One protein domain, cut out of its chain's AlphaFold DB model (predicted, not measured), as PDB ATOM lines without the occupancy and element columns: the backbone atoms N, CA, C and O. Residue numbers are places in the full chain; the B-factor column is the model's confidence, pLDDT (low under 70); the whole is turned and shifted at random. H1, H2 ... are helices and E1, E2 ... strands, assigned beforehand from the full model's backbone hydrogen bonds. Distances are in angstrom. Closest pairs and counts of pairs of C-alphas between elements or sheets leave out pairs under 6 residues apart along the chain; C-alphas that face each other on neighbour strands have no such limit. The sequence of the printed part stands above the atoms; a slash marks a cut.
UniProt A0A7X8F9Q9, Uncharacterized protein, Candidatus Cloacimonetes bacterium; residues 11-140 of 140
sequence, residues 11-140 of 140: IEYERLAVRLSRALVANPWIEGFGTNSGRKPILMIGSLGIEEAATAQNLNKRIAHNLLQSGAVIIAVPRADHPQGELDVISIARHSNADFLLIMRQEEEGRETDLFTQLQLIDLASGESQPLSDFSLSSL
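This is residues 11 to 140 of the 140 residues of an uncharacterized protein of Candidatus Cloacimonetes bacterium (UniProt A0A7X8F9Q9). A strongly twisted sheet of five strands has helix H3 over one face and helix H4 over the other; H1 packs on H3 and only grazes the sheet, and H2 sits at one end of the long axis, grazing the sheet with residues 29 to 30. The 130 printed residues have four named helices and five named strands, in the order H1 H2 E1 H3 E2 H4 E3 E4 E5, and the class is mixed, helices and strands. Across the mixed sheet the order is E2 E1 E3 E4 E5, with E2, E1 and E3 parallel and E3, E4 and E5 antiparallel in turn. The whole is compact, with a radius of gyration of the C-alphas of 14.0 A, and elongated in outline, spanning 47 by 30 by 24 A.

Start in the sheet at C-alpha 42, (31.395, 3.263, 95.085), where E1, residues 42 to 48, begins its 19.8 A. Beside it look for E2, residues 74 to 76, and E3, residues 100 to 107, 22.1 A long. E4, residues 116 to 123, covers 22.5 A, and E5, residues 129 to 131, ends at C-alpha 131, (21.771, -6.218, 82.321). Find C-alpha 11 at (17.063, 16.836, 76.264); from there H1, residues 11 to 25, runs 21.4 A. H2 is residues 28 to 37, H3 residues 53 to 70, 26.0 A, and H4 residues 86 to 95, 14.6 A.

Between E1 and E3 you find N 44 and O 100 within hydrogen-bond range at 2.9 A; between E2 and E1, N 43 and O 74 at 2.8 A. E3, E4 and E5 form a meander, each strand the antiparallel neighbour of the one before, and its two hairpins show N 103 and O 120 at 2.8 A and N 121 and O 130 at 2.9 A. E1, H3, E2 is a strand-helix-strand unit, two parallel neighbour strands with a helix between; E2, H4, E3 is a split one, with E1 between its strands, and both crossovers are right-handed. H3 lies over E1 at a height over the sheet of 8.7 A, its closest C-alphas being Ser 47 and Ala 56, 6.2 A. H4, on the opposite face, lies over E1 and E3 at a height of 9.1 A, with Met 44 and Ala 93 the closest C-alphas of E1 and H4, 6.2 A. These are three layers, helices on both faces of a sheet. H1 touches H3 at a steep tilt of 48 degrees, the same way, with the C-alphas of Ala 17 and Ile 63 closest at 4.7 A. In H1, H2, H3 and H4 every O i to N i+4 pair is within hydrogen-bond range.

The two C-alphas farthest apart, those of Gly 38 and Arg 111, are 47.5 A apart. The printed part has no cut and no long link. Confidence is under 70 at residues 49 to 53, 78 to 87, 107 to 117 and 133 to 140.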
ATOM      1  N   ILE A  11      18.249  17.218  75.493       71.81
ATOM      2  CA  ILE A  11      17.063  16.836  76.264       71.81
ATOM      3  C   ILE A  11      16.928  15.310  76.357       71.81
ATOM      4  O   ILE A  11      16.577  14.797  77.420       71.81
ATOM      5  N   GLU A  12      17.205  14.574  75.283       72.75
ATOM      6  CA  GLU A  12      17.100  13.108  75.260       72.75
ATOM      7  C   GLU A  12      18.167  12.467  76.149       72.75
ATOM      8  O   GLU A  12      17.851  11.599  76.966       72.75
ATOM      9  N   TYR A  13      19.402  12.975  76.086       74.38
ATOM     10  CA  TYR A  13      20.476  12.552  76.988       74.38
ATOM     11  C   TYR A  13      20.157  12.833  78.456       74.38
ATOM     12  O   TYR A  13      20.444  12.001  79.316       74.38
ATOM     13  N   GLU A  14      19.545  13.980  78.758       79.06
ATOM     14  CA  GLU A  14      19.136  14.301  80.127       79.06
ATOM     15  C   GLU A  14      18.051  13.340  80.629       79.06
ATOM     16  O   GLU A  14      18.161  12.790  81.727       79.06
ATOM     17  N   ARG A  15      17.030  13.062  79.812       79.94
ATOM     18  CA  ARG A  15      15.974  12.097  80.160       79.94
ATOM     19  C   ARG A  15      16.542  10.701  80.408       79.94
ATOM     20  O   ARG A  15      16.151  10.057  81.386       79.94
ATOM     21  N   LEU A  16      17.468  10.251  79.562       77.56
ATOM     22  CA  LEU A  16      18.164   8.977  79.731       77.56
ATOM     23  C   LEU A  16      18.951   8.947  81.044       77.56
ATOM     24  O   LEU A  16      18.778   8.024  81.841       77.56
ATOM     25  N   ALA A  17      19.752   9.981  81.311       82.25
ATOM     26  CA  ALA A  17      20.547  10.082  82.529       82.25
ATOM     27  C   ALA A  17      19.677  10.037  83.794       82.25
ATOM     28  O   ALA A  17      20.027   9.352  84.757       82.25
ATOM     29  N   VAL A  18      18.531  10.727  83.806       84.44
ATOM     30  CA  VAL A  18      17.584  10.716  84.934       84.44
ATOM     31  C   VAL A  18      16.963   9.333  85.131       84.44
ATOM     32  O   VAL A  18      16.955   8.824  86.257       84.44
ATOM     33  N   ARG A  19      16.449   8.708  84.061       83.44
ATOM     34  CA  ARG A  19      15.851   7.361  84.128       83.44
ATOM     35  C   ARG A  19      16.858   6.344  84.664       83.44
ATOM     36  O   ARG A  19      16.538   5.605  85.594       83.44
ATOM     37  N   LEU A  20      18.068   6.346  84.113       83.38
ATOM     38  CA  LEU A  20      19.131   5.418  84.489       83.38
ATOM     39  C   LEU A  20      19.551   5.595  85.946       83.38
ATOM     40  O   LEU A  20      19.630   4.625  86.695       83.38
ATOM     41  N   SER A  21      19.741   6.840  86.379       85.69
ATOM     42  CA  SER A  21      20.118   7.131  87.764       85.69
ATOM     43  C   SER A  21      19.076   6.614  88.756       85.69
ATOM     44  O   SER A  21      19.436   6.033  89.774       85.69
ATOM     45  N   ARG A  22      17.779   6.752  88.447       85.06
ATOM     46  CA  ARG A  22      16.701   6.217  89.295       85.06
ATOM     47  C   ARG A  22      16.730   4.696  89.388       85.06
ATOM     48  O   ARG A  22      16.606   4.161  90.484       85.06
ATOM     49  N   ALA A  23      16.902   4.010  88.264       84.50
ATOM     50  CA  ALA A  23      16.938   2.552  88.260       84.50
ATOM     51  C   ALA A  23      18.178   1.982  88.947       84.50
ATOM     52  O   ALA A  23      18.082   0.950  89.599       84.50
ATOM     53  N   LEU A  24      19.322   2.664  88.850       86.88
ATOM     54  CA  LEU A  24      20.528   2.300  89.592       86.88
ATOM     55  C   LEU A  24      20.311   2.417  91.100       86.88
ATOM     56  O   LEU A  24      20.644   1.497  91.835       86.88
ATOM     57  N   VAL A  25      19.714   3.513  91.570       84.19
ATOM     58  CA  VAL A  25      19.420   3.687  93.003       84.19
ATOM     59  C   VAL A  25      18.438   2.628  93.508       84.19
ATOM     60  O   VAL A  25      18.607   2.130  94.614       84.19
ATOM     61  N   ALA A  26      17.445   2.267  92.694       85.25
ATOM     62  CA  ALA A  26      16.472   1.222  93.010       85.25
ATOM     63  C   ALA A  26      16.981  -0.206  92.733       85.25
ATOM     64  O   ALA A  26      16.223  -1.165  92.871       85.25
ATOM     65  N   ASN A  27      18.229  -0.372  92.287       87.38
ATOM     66  CA  ASN A  27      18.753  -1.685  91.953       87.38
ATOM     67  C   ASN A  27      19.024  -2.490  93.239       87.38
ATOM     68  O   ASN A  27      19.759  -1.996  94.100       87.38
ATOM     69  N   PRO A  28      18.532  -3.740  93.359       87.06
ATOM     70  CA  PRO A  28      18.699  -4.540  94.573       87.06
ATOM     71  C   PRO A  28      20.154  -4.750  95.006       87.06
ATOM     72  O   PRO A  28      20.421  -4.852  96.203       87.06
ATOM     73  N   TRP A  29      21.111  -4.790  94.070       88.81
ATOM     74  CA  TRP A  29      22.534  -4.886  94.415       88.81
ATOM     75  C   TRP A  29      23.034  -3.617  95.106       88.81
ATOM     76  O   TRP A  29      23.748  -3.701  96.102       88.81
ATOM     77  N   ILE A  30      22.626  -2.442  94.622       86.31
ATOM     78  CA  ILE A  30      23.033  -1.147  95.181       86.31
ATOM     79  C   ILE A  30      22.328  -0.894  96.521       86.31
ATOM     80  O   ILE A  30      22.980  -0.525  97.501       86.31
ATOM     81  N   GLU A  31      21.020  -1.145  96.596       83.88
ATOM     82  CA  GLU A  31      20.231  -0.990  97.824       83.88
ATOM     83  C   GLU A  31      20.690  -1.968  98.923       83.88
ATOM     84  O   GLU A  31      20.933  -1.576 100.072       83.88
ATOM     85  N   GLY A  32      20.887  -3.240  98.563       80.25
ATOM     86  CA  GLY A  32      21.370  -4.282  99.468       80.25
ATOM     87  C   GLY A  32      22.798  -4.039  99.967       80.25
ATOM     88  O   GLY A  32      23.135  -4.389 101.098       80.25
ATOM     89  N   PHE A  33      23.648  -3.390  99.168       84.50
ATOM     90  CA  PHE A  33      25.010  -3.064  99.587       84.50
ATOM     91  C   PHE A  33      25.032  -2.071 100.751       84.50
ATOM     92  O   PHE A  33      25.744  -2.280 101.738       84.50
ATOM     93  N   GLY A  34      24.249  -0.992 100.645       72.94
ATOM     94  CA  GLY A  34      24.195   0.052 101.670       72.94
ATOM     95  C   GLY A  34      23.712  -0.477 103.020       72.94
ATOM     96  O   GLY A  34      24.251  -0.108 104.063       72.94
ATOM     97  N   THR A  35      22.738  -1.388 102.995       75.12
ATOM     98  CA  THR A  35      22.172  -2.007 104.200       75.12
ATOM     99  C   THR A  35      23.124  -3.013 104.849       75.12
ATOM    100  O   THR A  35      23.285  -2.988 106.068       75.12
ATOM    101  N   ASN A  36      23.810  -3.845 104.061       80.06
ATOM    102  CA  ASN A  36      24.695  -4.893 104.583       80.06
ATOM    103  C   ASN A  36      26.076  -4.381 105.019       80.06
ATOM    104  O   ASN A  36      26.646  -4.883 105.984       80.06
ATOM    105  N   SER A  37      26.637  -3.402 104.305       78.19
ATOM    106  CA  SER A  37      28.009  -2.930 104.547       78.19
ATOM    107  C   SER A  37      28.100  -1.751 105.520       78.19
ATOM    108  O   SER A  37      29.189  -1.437 106.002       78.19
ATOM    109  N   GLY A  38      26.987  -1.051 105.774       81.06
ATOM    110  CA  GLY A  38      26.969   0.186 106.559       81.06
ATOM    111  C   GLY A  38      27.673   1.374 105.888       81.06
ATOM    112  O   GLY A  38      27.812   2.430 106.509       81.06
ATOM    113  N   ARG A  39      28.113   1.238 104.627       88.12
ATOM    114  CA  ARG A  39      28.699   2.321 103.824       88.12
ATOM    115  C   ARG A  39      28.010   2.445 102.469       88.12
ATOM    116  O   ARG A  39      27.397   1.507 101.972       88.12
ATOM    117  N   LYS A  40      28.143   3.616 101.846       87.38
ATOM    118  CA  LYS A  40      27.654   3.834 100.479       87.38
ATOM    119  C   LYS A  40      28.547   3.083  99.483       87.38
ATOM    120  O   LYS A  40      29.773   3.137  99.645       87.38
ATOM    121  N   PRO A  41      27.970   2.416  98.472       90.56
ATOM    122  CA  PRO A  41      28.755   1.792  97.420       90.56
ATOM    123  C   PRO A  41      29.456   2.846  96.562       90.56
ATOM    124  O   PRO A  41      28.917   3.930  96.319       90.56
ATOM    125  N   ILE A  42      30.651   2.509  96.087       91.25
ATOM    126  CA  ILE A  42      31.395   3.263  95.085       91.25
ATOM    127  C   ILE A  42      31.031   2.685  93.717       91.25
ATOM    128  O   ILE A  42      31.424   1.569  93.378       91.25
ATOM    129  N   LEU A  43      30.269   3.442  92.934       91.44
ATOM    130  CA  LEU A  43      29.910   3.103  91.563       91.44
ATOM    131  C   LEU A  43      30.865   3.799  90.597       91.44
ATOM    132  O   LEU A  43      31.012   5.024  90.618       91.44
ATOM    133  N   MET A  44      31.463   3.024  89.703       90.44
ATOM    134  CA  MET A  44      32.182   3.556  88.558       90.44
ATOM    135  C   MET A  44      31.314   3.519  87.300       90.44
ATOM    136  O   MET A  44      30.585   2.556  87.084       90.44
ATOM    137  N   ILE A  45      31.398   4.557  86.465       87.19
ATOM    138  CA  ILE A  45      30.649   4.647  85.200       87.19
ATOM    139  C   ILE A  45      31.630   4.573  84.029       87.19
ATOM    140  O   ILE A  45      32.482   5.447  83.879       87.19
ATOM    141  N   GLY A  46      31.502   3.542  83.201       83.62
ATOM    142  CA  GLY A  46      32.268   3.339  81.979       83.62
ATOM    143  C   GLY A  46      31.393   3.408  80.730       83.62
ATOM    144  O   GLY A  46      30.214   3.053  80.752       83.62
ATOM    145  N   SER A  47      31.991   3.836  79.622       78.38
ATOM    146  CA  SER A  47      31.340   3.894  78.310       78.38
ATOM    147  C   SER A  47      32.195   3.167  77.281       78.38
ATOM    148  O   SER A  47      33.399   3.403  77.219       78.38
ATOM    149  N   LEU A  48      31.576   2.315  76.469       72.56
ATOM    150  CA  LEU A  48      32.215   1.524  75.420       72.56
ATOM    151  C   LEU A  48      31.469   1.717  74.099       72.56
ATOM    152  O   LEU A  48      30.247   1.827  74.083       72.56
ATOM    153  N   GLY A  49      32.198   1.751  72.985       67.31
ATOM    154  CA  GLY A  49      31.596   1.810  71.646       67.31
ATOM    155  C   GLY A  49      30.867   3.115  71.301       67.31
ATOM    156  O   GLY A  49      30.296   3.204  70.225       67.31
ATOM    157  N   ILE A  50      30.896   4.132  72.172       67.12
ATOM    158  CA  ILE A  50      30.357   5.458  71.851       67.12
ATOM    159  C   ILE A  50      31.375   6.194  70.977       67.12
ATOM    160  O   ILE A  50      32.454   6.543  71.460       67.12
ATOM    161  N   GLU A  51      31.033   6.415  69.704       61.56
ATOM    162  CA  GLU A  51      31.942   6.980  68.691       61.56
ATOM    163  C   GLU A  51      32.496   8.357  69.093       61.56
ATOM    164  O   GLU A  51      33.657   8.684  68.842       61.56
ATOM    165  N   GLU A  52      31.679   9.158  69.778       68.94
ATOM    166  CA  GLU A  52      32.052  10.482  70.255       68.94
ATOM    167  C   GLU A  52      32.405  10.465  71.748       68.94
ATOM    168  O   GLU A  52      31.537  10.502  72.627       68.94
ATOM    169  N   ALA A  53      33.705  10.502  72.054       66.06
ATOM    170  CA  ALA A  53      34.207  10.527  73.431       66.06
ATOM    171  C   ALA A  53      33.619  11.680  74.276       66.06
ATOM    172  O   ALA A  53      33.348  11.507  75.466       66.06
ATOM    173  N   ALA A  54      33.374  12.847  73.666       71.00
ATOM    174  CA  ALA A  54      32.759  13.991  74.341       71.00
ATOM    175  C   ALA A  54      31.302  13.708  74.750       71.00
ATOM    176  O   ALA A  54      30.885  14.049  75.859       71.00
ATOM    177  N   THR A  55      30.549  13.036  73.884       72.31
ATOM    178  CA  THR A  55      29.156  12.643  74.115       72.31
ATOM    179  C   THR A  55      29.064  11.604  75.230       72.31
ATOM    180  O   THR A  55      28.302  11.790  76.183       72.31
ATOM    181  N   ALA A  56      29.929  10.584  75.200       73.06
ATOM    182  CA  ALA A  56      30.068   9.600  76.277       73.06
ATOM    183  C   ALA A  56      30.371  10.263  77.629       73.06
ATOM    184  O   ALA A  56      29.716  10.006  78.642       73.06
ATOM    185  N   GLN A  57      31.343  11.176  77.644       76.56
ATOM    186  CA  GLN A  57      31.748  11.867  78.861       76.56
ATOM    187  C   GLN A  57      30.635  12.766  79.413       76.56
ATOM    188  O   GLN A  57      30.447  12.838  80.630       76.56
ATOM    189  N   ASN A  58      29.899  13.456  78.543       79.00
ATOM    190  CA  ASN A  58      28.774  14.294  78.946       79.00
ATOM    191  C   ASN A  58      27.646  13.461  79.562       79.00
ATOM    192  O   ASN A  58      27.122  13.842  80.610       79.00
ATOM    193  N   LEU A  59      27.326  12.305  78.978       78.75
ATOM    194  CA  LEU A  59      26.352  11.376  79.547       78.75
ATOM    195  C   LEU A  59      26.810  10.851  80.920       78.75
ATOM    196  O   LEU A  59      26.054  10.944  81.888       78.75
ATOM    197  N   ASN A  60      28.070  10.414  81.044       81.69
ATOM    198  CA  ASN A  60      28.648   9.962  82.320       81.69
ATOM    199  C   ASN A  60      28.544  11.034  83.404       81.69
ATOM    200  O   ASN A  60      28.172  10.737  84.537       81.69
ATOM    201  N   LYS A  61      28.846  12.292  83.060       84.06
ATOM    202  CA  LYS A  61      28.747  13.428  83.985       84.06
ATOM    203  C   LYS A  61      27.308  13.684  84.433       84.06
ATOM    204  O   LYS A  61      27.102  13.952  85.614       84.06
ATOM    205  N   ARG A  62      26.323  13.590  83.534       86.56
ATOM    206  CA  ARG A  62      24.899  13.782  83.869       86.56
ATOM    207  C   ARG A  62      24.380  12.676  84.788       86.56
ATOM    208  O   ARG A  62      23.771  12.969  85.814       86.56
ATOM    209  N   ILE A  63      24.692  11.415  84.482       85.19
ATOM    210  CA  ILE A  63      24.357  10.275  85.354       85.19
ATOM    211  C   ILE A  63      25.023  10.453  86.720       85.19
ATOM    212  O   ILE A  63      24.366  10.347  87.755       85.19
ATOM    213  N   ALA A  64      26.314  10.801  86.732       86.44
ATOM    214  CA  ALA A  64      27.042  11.042  87.966       86.44
ATOM    215  C   ALA A  64      26.403  12.158  88.804       86.44
ATOM    216  O   ALA A  64      26.236  12.021  90.013       86.44
ATOM    217  N   HIS A  65      25.996  13.254  88.168       88.06
ATOM    218  CA  HIS A  65      25.324  14.356  88.845       88.06
ATOM    219  C   HIS A  65      24.026  13.905  89.534       88.06
ATOM    220  O   HIS A  65      23.854  14.134  90.731       88.06
ATOM    221  N   ASN A  66      23.154  13.205  88.808       86.75
ATOM    222  CA  ASN A  66      21.865  12.726  89.318       86.75
ATOM    223  C   ASN A  66      22.027  11.712  90.463       86.75
ATOM    224  O   ASN A  66      21.315  11.758  91.469       86.75
ATOM    225  N   LEU A  67      23.003  10.815  90.348       87.00
ATOM    226  CA  LEU A  67      23.323   9.842  91.387       87.00
ATOM    227  C   LEU A  67      23.935  10.494  92.638       87.00
ATOM    228  O   LEU A  67      23.554  10.127  93.751       87.00
ATOM    229  N   LEU A  68      24.811  11.495  92.493       85.62
ATOM    230  CA  LEU A  68      25.348  12.251  93.632       85.62
ATOM    231  C   LEU A  68      24.236  12.983  94.391       85.62
ATOM    232  O   LEU A  68      24.240  12.984  95.621       85.62
ATOM    233  N   GLN A  69      23.263  13.553  93.674       86.75
ATOM    234  CA  GLN A  69      22.099  14.206  94.283       86.75
ATOM    235  C   GLN A  69      21.217  13.240  95.079       86.75
ATOM    236  O   GLN A  69      20.670  13.629  96.107       86.75
ATOM    237  N   SER A  70      21.104  11.978  94.648       83.19
ATOM    238  CA  SER A  70      20.374  10.956  95.413       83.19
ATOM    239  C   SER A  70      21.050  10.618  96.746       83.19
ATOM    240  O   SER A  70      20.409  10.125  97.671       83.19
ATOM    241  N   GLY A  71      22.365  10.839  96.838       80.62
ATOM    242  CA  GLY A  71      23.174  10.458  97.985       80.62
ATOM    243  C   GLY A  71      23.280   8.947  98.208       80.62
ATOM    244  O   GLY A  71      23.845   8.562  99.229       80.62
ATOM    245  N   ALA A  72      22.775   8.097  97.312       75.12
ATOM    246  CA  ALA A  72      22.784   6.643  97.480       75.12
ATOM    247  C   ALA A  72      24.161   6.016  97.217       75.12
ATOM    248  O   ALA A  72      24.497   4.999  97.814       75.12
ATOM    249  N   VAL A  73      24.976   6.638  96.359       82.75
ATOM    250  CA  VAL A  73      26.262   6.100  95.893       82.75
ATOM    251  C   VAL A  73      27.362   7.165  95.927       82.75
ATOM    252  O   VAL A  73      27.091   8.365  95.844       82.75
ATOM    253  N   ILE A  74      28.615   6.729  96.035       82.62
ATOM    254  CA  ILE A  74      29.811   7.531  95.740       82.62
ATOM    255  C   ILE A  74      30.208   7.224  94.296       82.62
ATOM    256  O   ILE A  74      30.093   6.081  93.871       82.62
ATOM    257  N   ILE A  75      30.662   8.219  93.533       81.44
ATOM    258  CA  ILE A  75      30.880   8.038  92.092       81.44
ATOM    259  C   ILE A  75      32.327   8.277  91.708       81.44
ATOM    260  O   ILE A  75      32.895   9.324  92.021       81.44
ATOM    261  N   ALA A  76      32.872   7.327  90.953       72.50
ATOM    262  CA  ALA A  76      34.107   7.483  90.206       72.50
ATOM    263  C   ALA A  76      33.782   7.568  88.708       72.50
ATOM    264  O   ALA A  76      33.144   6.683  88.141       72.50
ATOM    265  N   VAL A  77      34.221   8.636  88.046       70.56
ATOM    266  CA  VAL A  77      34.151   8.742  86.582       70.56
ATOM    267  C   VAL A  77      35.587   8.703  86.057       70.56
ATOM    268  O   VAL A  77      36.366   9.589  86.424       70.56
ATOM    269  N   PRO A  78      35.975   7.700  85.245       67.44
ATOM    270  CA  PRO A  78      37.303   7.658  84.648       67.44
ATOM    271  C   PRO A  78      37.542   8.909  83.805       67.44
ATOM    272  O   PRO A  78      36.636   9.427  83.146       67.44
ATOM    273  N   ARG A  79      38.786   9.394  83.810       60.09
ATOM    274  CA  ARG A  79      39.198  10.434  82.869       60.09
ATOM    275  C   ARG A  79      39.261   9.818  81.470       60.09
ATOM    276  O   ARG A  79      39.914   8.798  81.258       60.09
ATOM    277  N   ALA A  80      38.499  10.403  80.552       52.84
ATOM    278  CA  ALA A  80      38.384   9.963  79.171       52.84
ATOM    279  C   ALA A  80      39.533  10.563  78.354       52.84
ATOM    280  O   ALA A  80      39.333  11.484  77.567       52.84
ATOM    281  N   ASP A  81      40.745  10.074  78.594       52.50
ATOM    282  CA  ASP A  81      41.931  10.553  77.876       52.50
ATOM    283  C   ASP A  81      42.153   9.720  76.595       52.50
ATOM    284  O   ASP A  81      42.833  10.163  75.676       52.50
ATOM    285  N   HIS A  82      41.534   8.531  76.512       46.91
ATOM    286  CA  HIS A  82      41.622   7.590  75.393       46.91
ATOM    287  C   HIS A  82      40.355   6.719  75.266       46.91
ATOM    288  O   HIS A  82      39.678   6.498  76.274       46.91
ATOM    289  N   PRO A  83      40.033   6.196  74.062       52.38
ATOM    290  CA  PRO A  83      39.042   5.133  73.907       52.38
ATOM    291  C   PRO A  83      39.508   3.907  74.701       52.38
ATOM    292  O   PRO A  83      40.566   3.347  74.423       52.38
ATOM    293  N   GLN A  84      38.752   3.540  75.732       57.38
ATOM    294  CA  GLN A  84      39.084   2.427  76.621       57.38
ATOM    295  C   GLN A  84      38.483   1.138  76.064       57.38
ATOM    296  O   GLN A  84      37.311   1.108  75.687       57.38
ATOM    297  N   GLY A  85      39.279   0.068  76.018       57.66
ATOM    298  CA  GLY A  85      38.738  -1.271  75.819       57.66
ATOM    299  C   GLY A  85      37.947  -1.714  77.052       57.66
ATOM    300  O   GLY A  85      38.164  -1.232  78.160       57.66
ATOM    301  N   GLU A  86      37.045  -2.679  76.886       58.16
ATOM    302  CA  GLU A  86      36.243  -3.242  77.986       58.16
ATOM    303  C   GLU A  86      37.102  -3.735  79.168       58.16
ATOM    304  O   GLU A  86      36.788  -3.484  80.333       58.16
ATOM    305  N   LEU A  87      38.237  -4.373  78.859       59.59
ATOM    306  CA  LEU A  87      39.204  -4.848  79.850       59.59
ATOM    307  C   LEU A  87      39.883  -3.701  80.617       59.59
ATOM    308  O   LEU A  87      40.192  -3.860  81.801       59.59
ATOM    309  N   ASP A  88      40.066  -2.541  79.984       75.31
ATOM    310  CA  ASP A  88      40.683  -1.374  80.616       75.31
ATOM    311  C   ASP A  88      39.739  -0.773  81.659       75.31
ATOM    312  O   ASP A  88      40.159  -0.473  82.775       75.31
ATOM    313  N   VAL A  89      38.444  -0.678  81.344       76.62
ATOM    314  CA  VAL A  89      37.435  -0.110  82.251       76.62
ATOM    315  C   VAL A  89      37.285  -0.956  83.518       76.62
ATOM    316  O   VAL A  89      37.283  -0.414  84.625       76.62
ATOM    317  N   ILE A  90      37.213  -2.285  83.382       82.06
ATOM    318  CA  ILE A  90      37.124  -3.205  84.531       82.06
ATOM    319  C   ILE A  90      38.386  -3.111  85.392       82.06
ATOM    320  O   ILE A  90      38.301  -3.054  86.623       82.06
ATOM    321  N   SER A  91      39.561  -3.074  84.757       83.06
ATOM    322  CA  SER A  91      40.832  -2.928  85.466       83.06
ATOM    323  C   SER A  91      40.879  -1.614  86.250       83.06
ATOM    324  O   SER A  91      41.173  -1.630  87.446       83.06
ATOM    325  N   ILE A  92      40.524  -0.486  85.632       83.44
ATOM    326  CA  ILE A  92      40.498   0.826  86.297       83.44
ATOM    327  C   ILE A  92      39.508   0.825  87.467       83.44
ATOM    328  O   ILE A  92      39.835   1.351  88.532       83.44
ATOM    329  N   ALA A  93      38.337   0.204  87.313       86.50
ATOM    330  CA  ALA A  93      37.337   0.127  88.375       86.50
ATOM    331  C   ALA A  93      37.851  -0.627  89.601       86.50
ATOM    332  O   ALA A  93      37.739  -0.131  90.725       86.50
ATOM    333  N   ARG A  94      38.522  -1.761  89.384       86.06
ATOM    334  CA  ARG A  94      39.167  -2.520  90.463       86.06
ATOM    335  C   ARG A  94      40.288  -1.729  91.136       86.06
ATOM    336  O   ARG A  94      40.322  -1.655  92.359       86.06
ATOM    337  N   HIS A  95      41.166  -1.084  90.364       86.56
ATOM    338  CA  HIS A  95      42.246  -0.251  90.918       86.56
ATOM    339  C   HIS A  95      41.724   0.977  91.678       86.56
ATOM    340  O   HIS A  95      42.392   1.472  92.583       86.56
ATOM    341  N   SER A  96      40.527   1.454  91.334       84.50
ATOM    342  CA  SER A  96      39.864   2.577  92.005       84.50
ATOM    343  C   SER A  96      39.083   2.164  93.257       84.50
ATOM    344  O   SER A  96      38.419   3.010  93.852       84.50
ATOM    345  N   ASN A  97      39.152   0.888  93.662       88.56
ATOM    346  CA  ASN A  97      38.348   0.311  94.743       88.56
ATOM    347  C   ASN A  97      36.840   0.564  94.564       88.56
ATOM    348  O   ASN A  97      36.134   0.822  95.540       88.56
ATOM    349  N   ALA A  98      36.350   0.541  93.321       91.44
ATOM    350  CA  ALA A  98      34.916   0.580  93.070       91.44
ATOM    351  C   ALA A  98      34.273  -0.738  93.528       91.44
ATOM    352  O   ALA A  98      34.868  -1.807  93.401       91.44
ATOM    353  N   ASP A  99      33.047  -0.650  94.039       92.62
ATOM    354  CA  ASP A  99      32.233  -1.815  94.396       92.62
ATOM    355  C   ASP A  99      31.467  -2.320  93.173       92.62
ATOM    356  O   ASP A  99      31.372  -3.520  92.926       92.62
ATOM    357  N   PHE A 100      30.976  -1.378  92.366       92.88
ATOM    358  CA  PHE A 100      30.219  -1.670  91.162       92.88
ATOM    359  C   PHE A 100      30.790  -0.933  89.956       92.88
ATOM    360  O   PHE A 100      31.290   0.191  90.068       92.88
ATOM    361  N   LEU A 101      30.643  -1.541  88.785       91.44
ATOM    362  CA  LEU A 101      30.907  -0.914  87.497       91.44
ATOM    363  C   LEU A 101      29.634  -0.921  86.650       91.44
ATOM    364  O   LEU A 101      29.081  -1.977  86.360       91.44
ATOM    365  N   LEU A 102      29.201   0.258  86.223       89.31
ATOM    366  CA  LEU A 102      28.210   0.429  85.173       89.31
ATOM    367  C   LEU A 102      28.927   0.534  83.828       89.31
ATOM    368  O   LEU A 102      29.676   1.484  83.609       89.31
ATOM    369  N   ILE A 103      28.677  -0.406  82.926       86.25
ATOM    370  CA  ILE A 103      29.114  -0.345  81.533       86.25
ATOM    371  C   ILE A 103      27.941   0.096  80.671       86.25
ATOM    372  O   ILE A 103      26.855  -0.476  80.745       86.25
ATOM    373  N   MET A 104      28.187   1.093  79.829       81.81
ATOM    374  CA  MET A 104      27.248   1.575  78.823       81.81
ATOM    375  C   MET A 104      27.826   1.307  77.439       81.81
ATOM    376  O   MET A 104      28.902   1.819  77.131       81.81
ATOM    377  N   ARG A 105      27.145   0.506  76.619       78.62
ATOM    378  CA  ARG A 105      27.572   0.182  75.251       78.62
ATOM    379  C   ARG A 105      26.594   0.760  74.252       78.62
ATOM    380  O   ARG A 105      25.400   0.553  74.413       78.62
ATOM    381  N   GLN A 106      27.091   1.434  73.227       72.88
ATOM    382  CA  GLN A 106      26.276   1.771  72.065       72.88
ATOM    383  C   GLN A 106      26.261   0.573  71.107       72.88
ATOM    384  O   GLN A 106      27.328   0.105  70.709       72.88
ATOM    385  N   GLU A 107      25.077   0.066  70.762       64.75
ATOM    386  CA  GLU A 107      24.915  -0.919  69.686       64.75
ATOM    387  C   GLU A 107      24.458  -0.244  68.390       64.75
ATOM    388  O   GLU A 107      23.558   0.593  68.391       64.75
ATOM    389  N   GLU A 108      25.079  -0.618  67.270       55.59
ATOM    390  CA  GLU A 108      24.615  -0.244  65.935       55.59
ATOM    391  C   GLU A 108      23.558  -1.250  65.457       55.59
ATOM    392  O   GLU A 108      23.878  -2.224  64.773       55.59
ATOM    393  N   GLU A 109      22.285  -1.033  65.786       48.91
ATOM    394  CA  GLU A 109      21.198  -1.803  65.173       48.91
ATOM    395  C   GLU A 109      20.630  -1.059  63.952       48.91
ATOM    396  O   GLU A 109      19.874  -0.104  64.060       48.91
ATOM    397  N   GLY A 110      21.034  -1.495  62.753       45.53
ATOM    398  CA  GLY A 110      20.282  -1.354  61.499       45.53
ATOM    399  C   GLY A 110      19.596  -0.010  61.176       45.53
ATOM    400  O   GLY A 110      18.394   0.135  61.337       45.53
ATOM    401  N   ARG A 111      20.321   0.870  60.473       43.69
ATOM    402  CA  ARG A 111      19.835   1.977  59.602       43.69
ATOM    403  C   ARG A 111      19.123   3.181  60.224       43.69
ATOM    404  O   ARG A 111      19.025   4.184  59.516       43.69
ATOM    405  N   GLU A 112      18.747   3.167  61.488       43.22
ATOM    406  CA  GLU A 112      18.399   4.386  62.219       43.22
ATOM    407  C   GLU A 112      19.285   4.453  63.456       43.22
ATOM    408  O   GLU A 112      19.435   3.478  64.182       43.22
ATOM    409  N   THR A 113      19.977   5.576  63.640       45.56
ATOM    410  CA  THR A 113      20.773   5.854  64.836       45.56
ATOM    411  C   THR A 113      19.822   6.025  66.013       45.56
ATOM    412  O   THR A 113      19.581   7.147  66.435       45.56
ATOM    413  N   ASP A 114      19.236   4.945  66.500       47.47
ATOM    414  CA  ASP A 114      18.647   4.904  67.823       47.47
ATOM    415  C   ASP A 114      19.801   4.619  68.783       47.47
ATOM    416  O   ASP A 114      20.517   3.626  68.651       47.47
ATOM    417  N   LEU A 115      20.042   5.524  69.729       52.62
ATOM    418  CA  LEU A 115      21.041   5.343  70.782       52.62
ATOM    419  C   LEU A 115      20.594   4.208  71.726       52.62
ATOM    420  O   LEU A 115      20.121   4.443  72.840       52.62
ATOM    421  N   PHE A 116      20.721   2.956  71.294       55.84
ATOM    422  CA  PHE A 116      20.493   1.808  72.158       55.84
ATOM    423  C   PHE A 116      21.734   1.602  73.016       55.84
ATOM    424  O   PHE A 116      22.771   1.102  72.579       55.84
ATOM    425  N   THR A 117      21.619   2.078  74.256       66.81
ATOM    426  CA  THR A 117      22.646   1.922  75.275       66.81
ATOM    427  C   THR A 117      22.386   0.602  75.991       66.81
ATOM    428  O   THR A 117      21.523   0.541  76.866       66.81
ATOM    429  N   GLN A 118      23.096  -0.468  75.633       75.12
ATOM    430  CA  GLN A 118      23.121  -1.649  76.489       75.12
ATOM    431  C   GLN A 118      23.818  -1.276  77.791       75.12
ATOM    432  O   GLN A 118      24.973  -0.845  77.810       75.12
ATOM    433  N   LEU A 119      23.091  -1.428  78.887       81.56
ATOM    434  CA  LEU A 119      23.560  -1.093  80.216       81.56
ATOM    435  C   LEU A 119      23.788  -2.375  80.993       81.56
ATOM    436  O   LEU A 119      22.915  -3.238  81.059       81.56
ATOM    437  N   GLN A 120      24.954  -2.483  81.608       87.69
ATOM    438  CA  GLN A 120      25.336  -3.639  82.400       87.69
ATOM    439  C   GLN A 120      25.904  -3.157  83.726       87.69
ATOM    440  O   GLN A 120      26.847  -2.369  83.745       87.69
ATOM    441  N   LEU A 121      25.331  -3.624  84.832       90.69
ATOM    442  CA  LEU A 121      25.902  -3.429  86.159       90.69
ATOM    443  C   LEU A 121      26.713  -4.667  86.525       90.69
ATOM    444  O   LEU A 121      26.220  -5.787  86.406       90.69
ATOM    445  N   ILE A 122      27.941  -4.463  86.975       91.75
ATOM    446  CA  ILE A 122      28.865  -5.516  87.387       91.75
ATOM    447  C   ILE A 122      29.185  -5.314  88.862       91.75
ATOM    448  O   ILE A 122      29.612  -4.224  89.248       91.75
ATOM    449  N   ASP A 123      29.005  -6.355  89.668       92.56
ATOM    450  CA  ASP A 123      29.571  -6.440  91.014       92.56
ATOM    451  C   ASP A 123      31.044  -6.842  90.891       92.56
ATOM    452  O   ASP A 123      31.383  -7.915  90.387       92.56
ATOM    453  N   LEU A 124      31.947  -5.960  91.314       91.50
ATOM    454  CA  LEU A 124      33.382  -6.168  91.138       91.50
ATOM    455  C   LEU A 124      33.967  -7.182  92.124       91.50
ATOM    456  O   LEU A 124      35.058  -7.697  91.855       91.50
ATOM    457  N   ALA A 125      33.264  -7.488  93.220       89.75
ATOM    458  CA  ALA A 125      33.681  -8.485  94.199       89.75
ATOM    459  C   ALA A 125      33.391  -9.911  93.713       89.75
ATOM    460  O   ALA A 125      34.268 -10.772  93.779       89.75
ATOM    461  N   SER A 126      32.179 -10.155  93.210       90.75
ATOM    462  CA  SER A 126      31.763 -11.469  92.698       90.75
ATOM    463  C   SER A 126      32.120 -11.680  91.223       90.75
ATOM    464  O   SER A 126      32.301 -12.813  90.781       90.75
ATOM    465  N   GLY A 127      32.246 -10.594  90.455       90.06
ATOM    466  CA  GLY A 127      32.341 -10.634  88.998       90.06
ATOM    467  C   GLY A 127      31.000 -10.904  88.310       90.06
ATOM    468  O   GLY A 127      30.973 -11.016  87.084       90.06
ATOM    469  N   GLU A 128      29.902 -11.012  89.064       92.12
ATOM    470  CA  GLU A 128      28.571 -11.172  88.493       92.12
ATOM    471  C   GLU A 128      28.151  -9.903  87.753       92.12
ATOM    472  O   GLU A 128      28.445  -8.776  88.159       92.12
ATOM    473  N   SER A 129      27.435 -10.092  86.649       90.75
ATOM    474  CA  SER A 129      26.909  -8.994  85.849       90.75
ATOM    475  C   SER A 129      25.420  -9.167  85.617       90.75
ATOM    476  O   SER A 129      24.979 -10.271  85.293       90.75
ATOM    477  N   GLN A 130      24.676  -8.072  85.697       88.12
ATOM    478  CA  GLN A 130      23.267  -8.027  85.337       88.12
ATOM    479  C   GLN A 130      23.029  -6.953  84.268       88.12
ATOM    480  O   GLN A 130      23.541  -5.832  84.395       88.12
ATOM    481  N   PRO A 131      22.259  -7.254  83.211       85.25
ATOM    482  CA  PRO A 131      21.771  -6.218  82.321       85.25
ATOM    483  C   PRO A 131      20.798  -5.311  83.085       85.25
ATOM    484  O   PRO A 131      19.972  -5.780  83.867       85.25
ATOM    485  N   LEU A 132      20.875  -4.006  82.844       79.06
ATOM    486  CA  LEU A 132      19.840  -3.061  83.246       79.06
ATOM    487  C   LEU A 132      18.900  -2.909  82.045       79.06
ATOM    488  O   LEU A 132      19.161  -2.117  81.141       79.06
ATOM    489  N   SER A 133      17.856  -3.737  81.985       63.91
ATOM    490  CA  SER A 133      16.871  -3.713  80.894       63.91
ATOM    491  C   SER A 133      15.979  -2.456  80.937       63.91
ATOM    492  O   SER A 133      15.802  -1.850  81.992       63.91
ATOM    493  N   ASP A 134      15.411  -2.095  79.776       55.09
ATOM    494  CA  ASP A 134      14.419  -1.021  79.528       55.09
ATOM    495  C   ASP A 134      14.908   0.443  79.428       55.09
ATOM    496  O   ASP A 134      14.168   1.391  79.720       55.09
ATOM    497  N   PHE A 135      16.119   0.671  78.907       56.03
ATOM    498  CA  PHE A 135      16.599   2.010  78.518       56.03
ATOM    499  C   PHE A 135      16.682   2.182  77.003       56.03
ATOM    500  O   PHE A 135      17.717   2.547  76.455       56.03
ATOM    501  N   SER A 136      15.572   1.930  76.313       49.06
ATOM    502  CA  SER A 136      15.432   2.394  74.935       49.06
ATOM    503  C   SER A 136      15.073   3.887  74.912       49.06
ATOM    504  O   SER A 136      14.107   4.289  75.569       49.06
ATOM    505  N   LEU A 137      15.778   4.702  74.118       46.03
ATOM    506  CA  LEU A 137      15.323   6.061  73.797       46.03
ATOM    507  C   LEU A 137      14.029   6.063  72.971       46.03
ATOM    508  O   LEU A 137      13.240   6.984  73.128       46.03
ATOM    509  N   SER A 138      13.744   5.020  72.183       43.25
ATOM    510  CA  SER A 138      12.478   4.892  71.442       43.25
ATOM    511  C   SER A 138      11.256   4.623  72.339       43.25
ATOM    512  O   SER A 138      10.128   4.563  71.858       43.25
ATOM    513  N   SER A 139      11.465   4.507  73.658       41.81
ATOM    514  CA  SER A 139      10.406   4.498  74.682       41.81
ATOM    515  C   SER A 139      10.171   5.863  75.365       41.81
ATOM    516  O   SER A 139       9.432   5.915  76.352       41.81
ATOM    517  N   LEU A 140      10.839   6.940  74.917       43.97
ATOM    518  CA  LEU A 140      10.657   8.329  75.392       43.97
ATOM    519  C   LEU A 140       9.646   9.117  74.551       43.97
ATOM    520  O   LEU A 140       9.146  10.126  75.110       43.97
TER     521      LEU A 140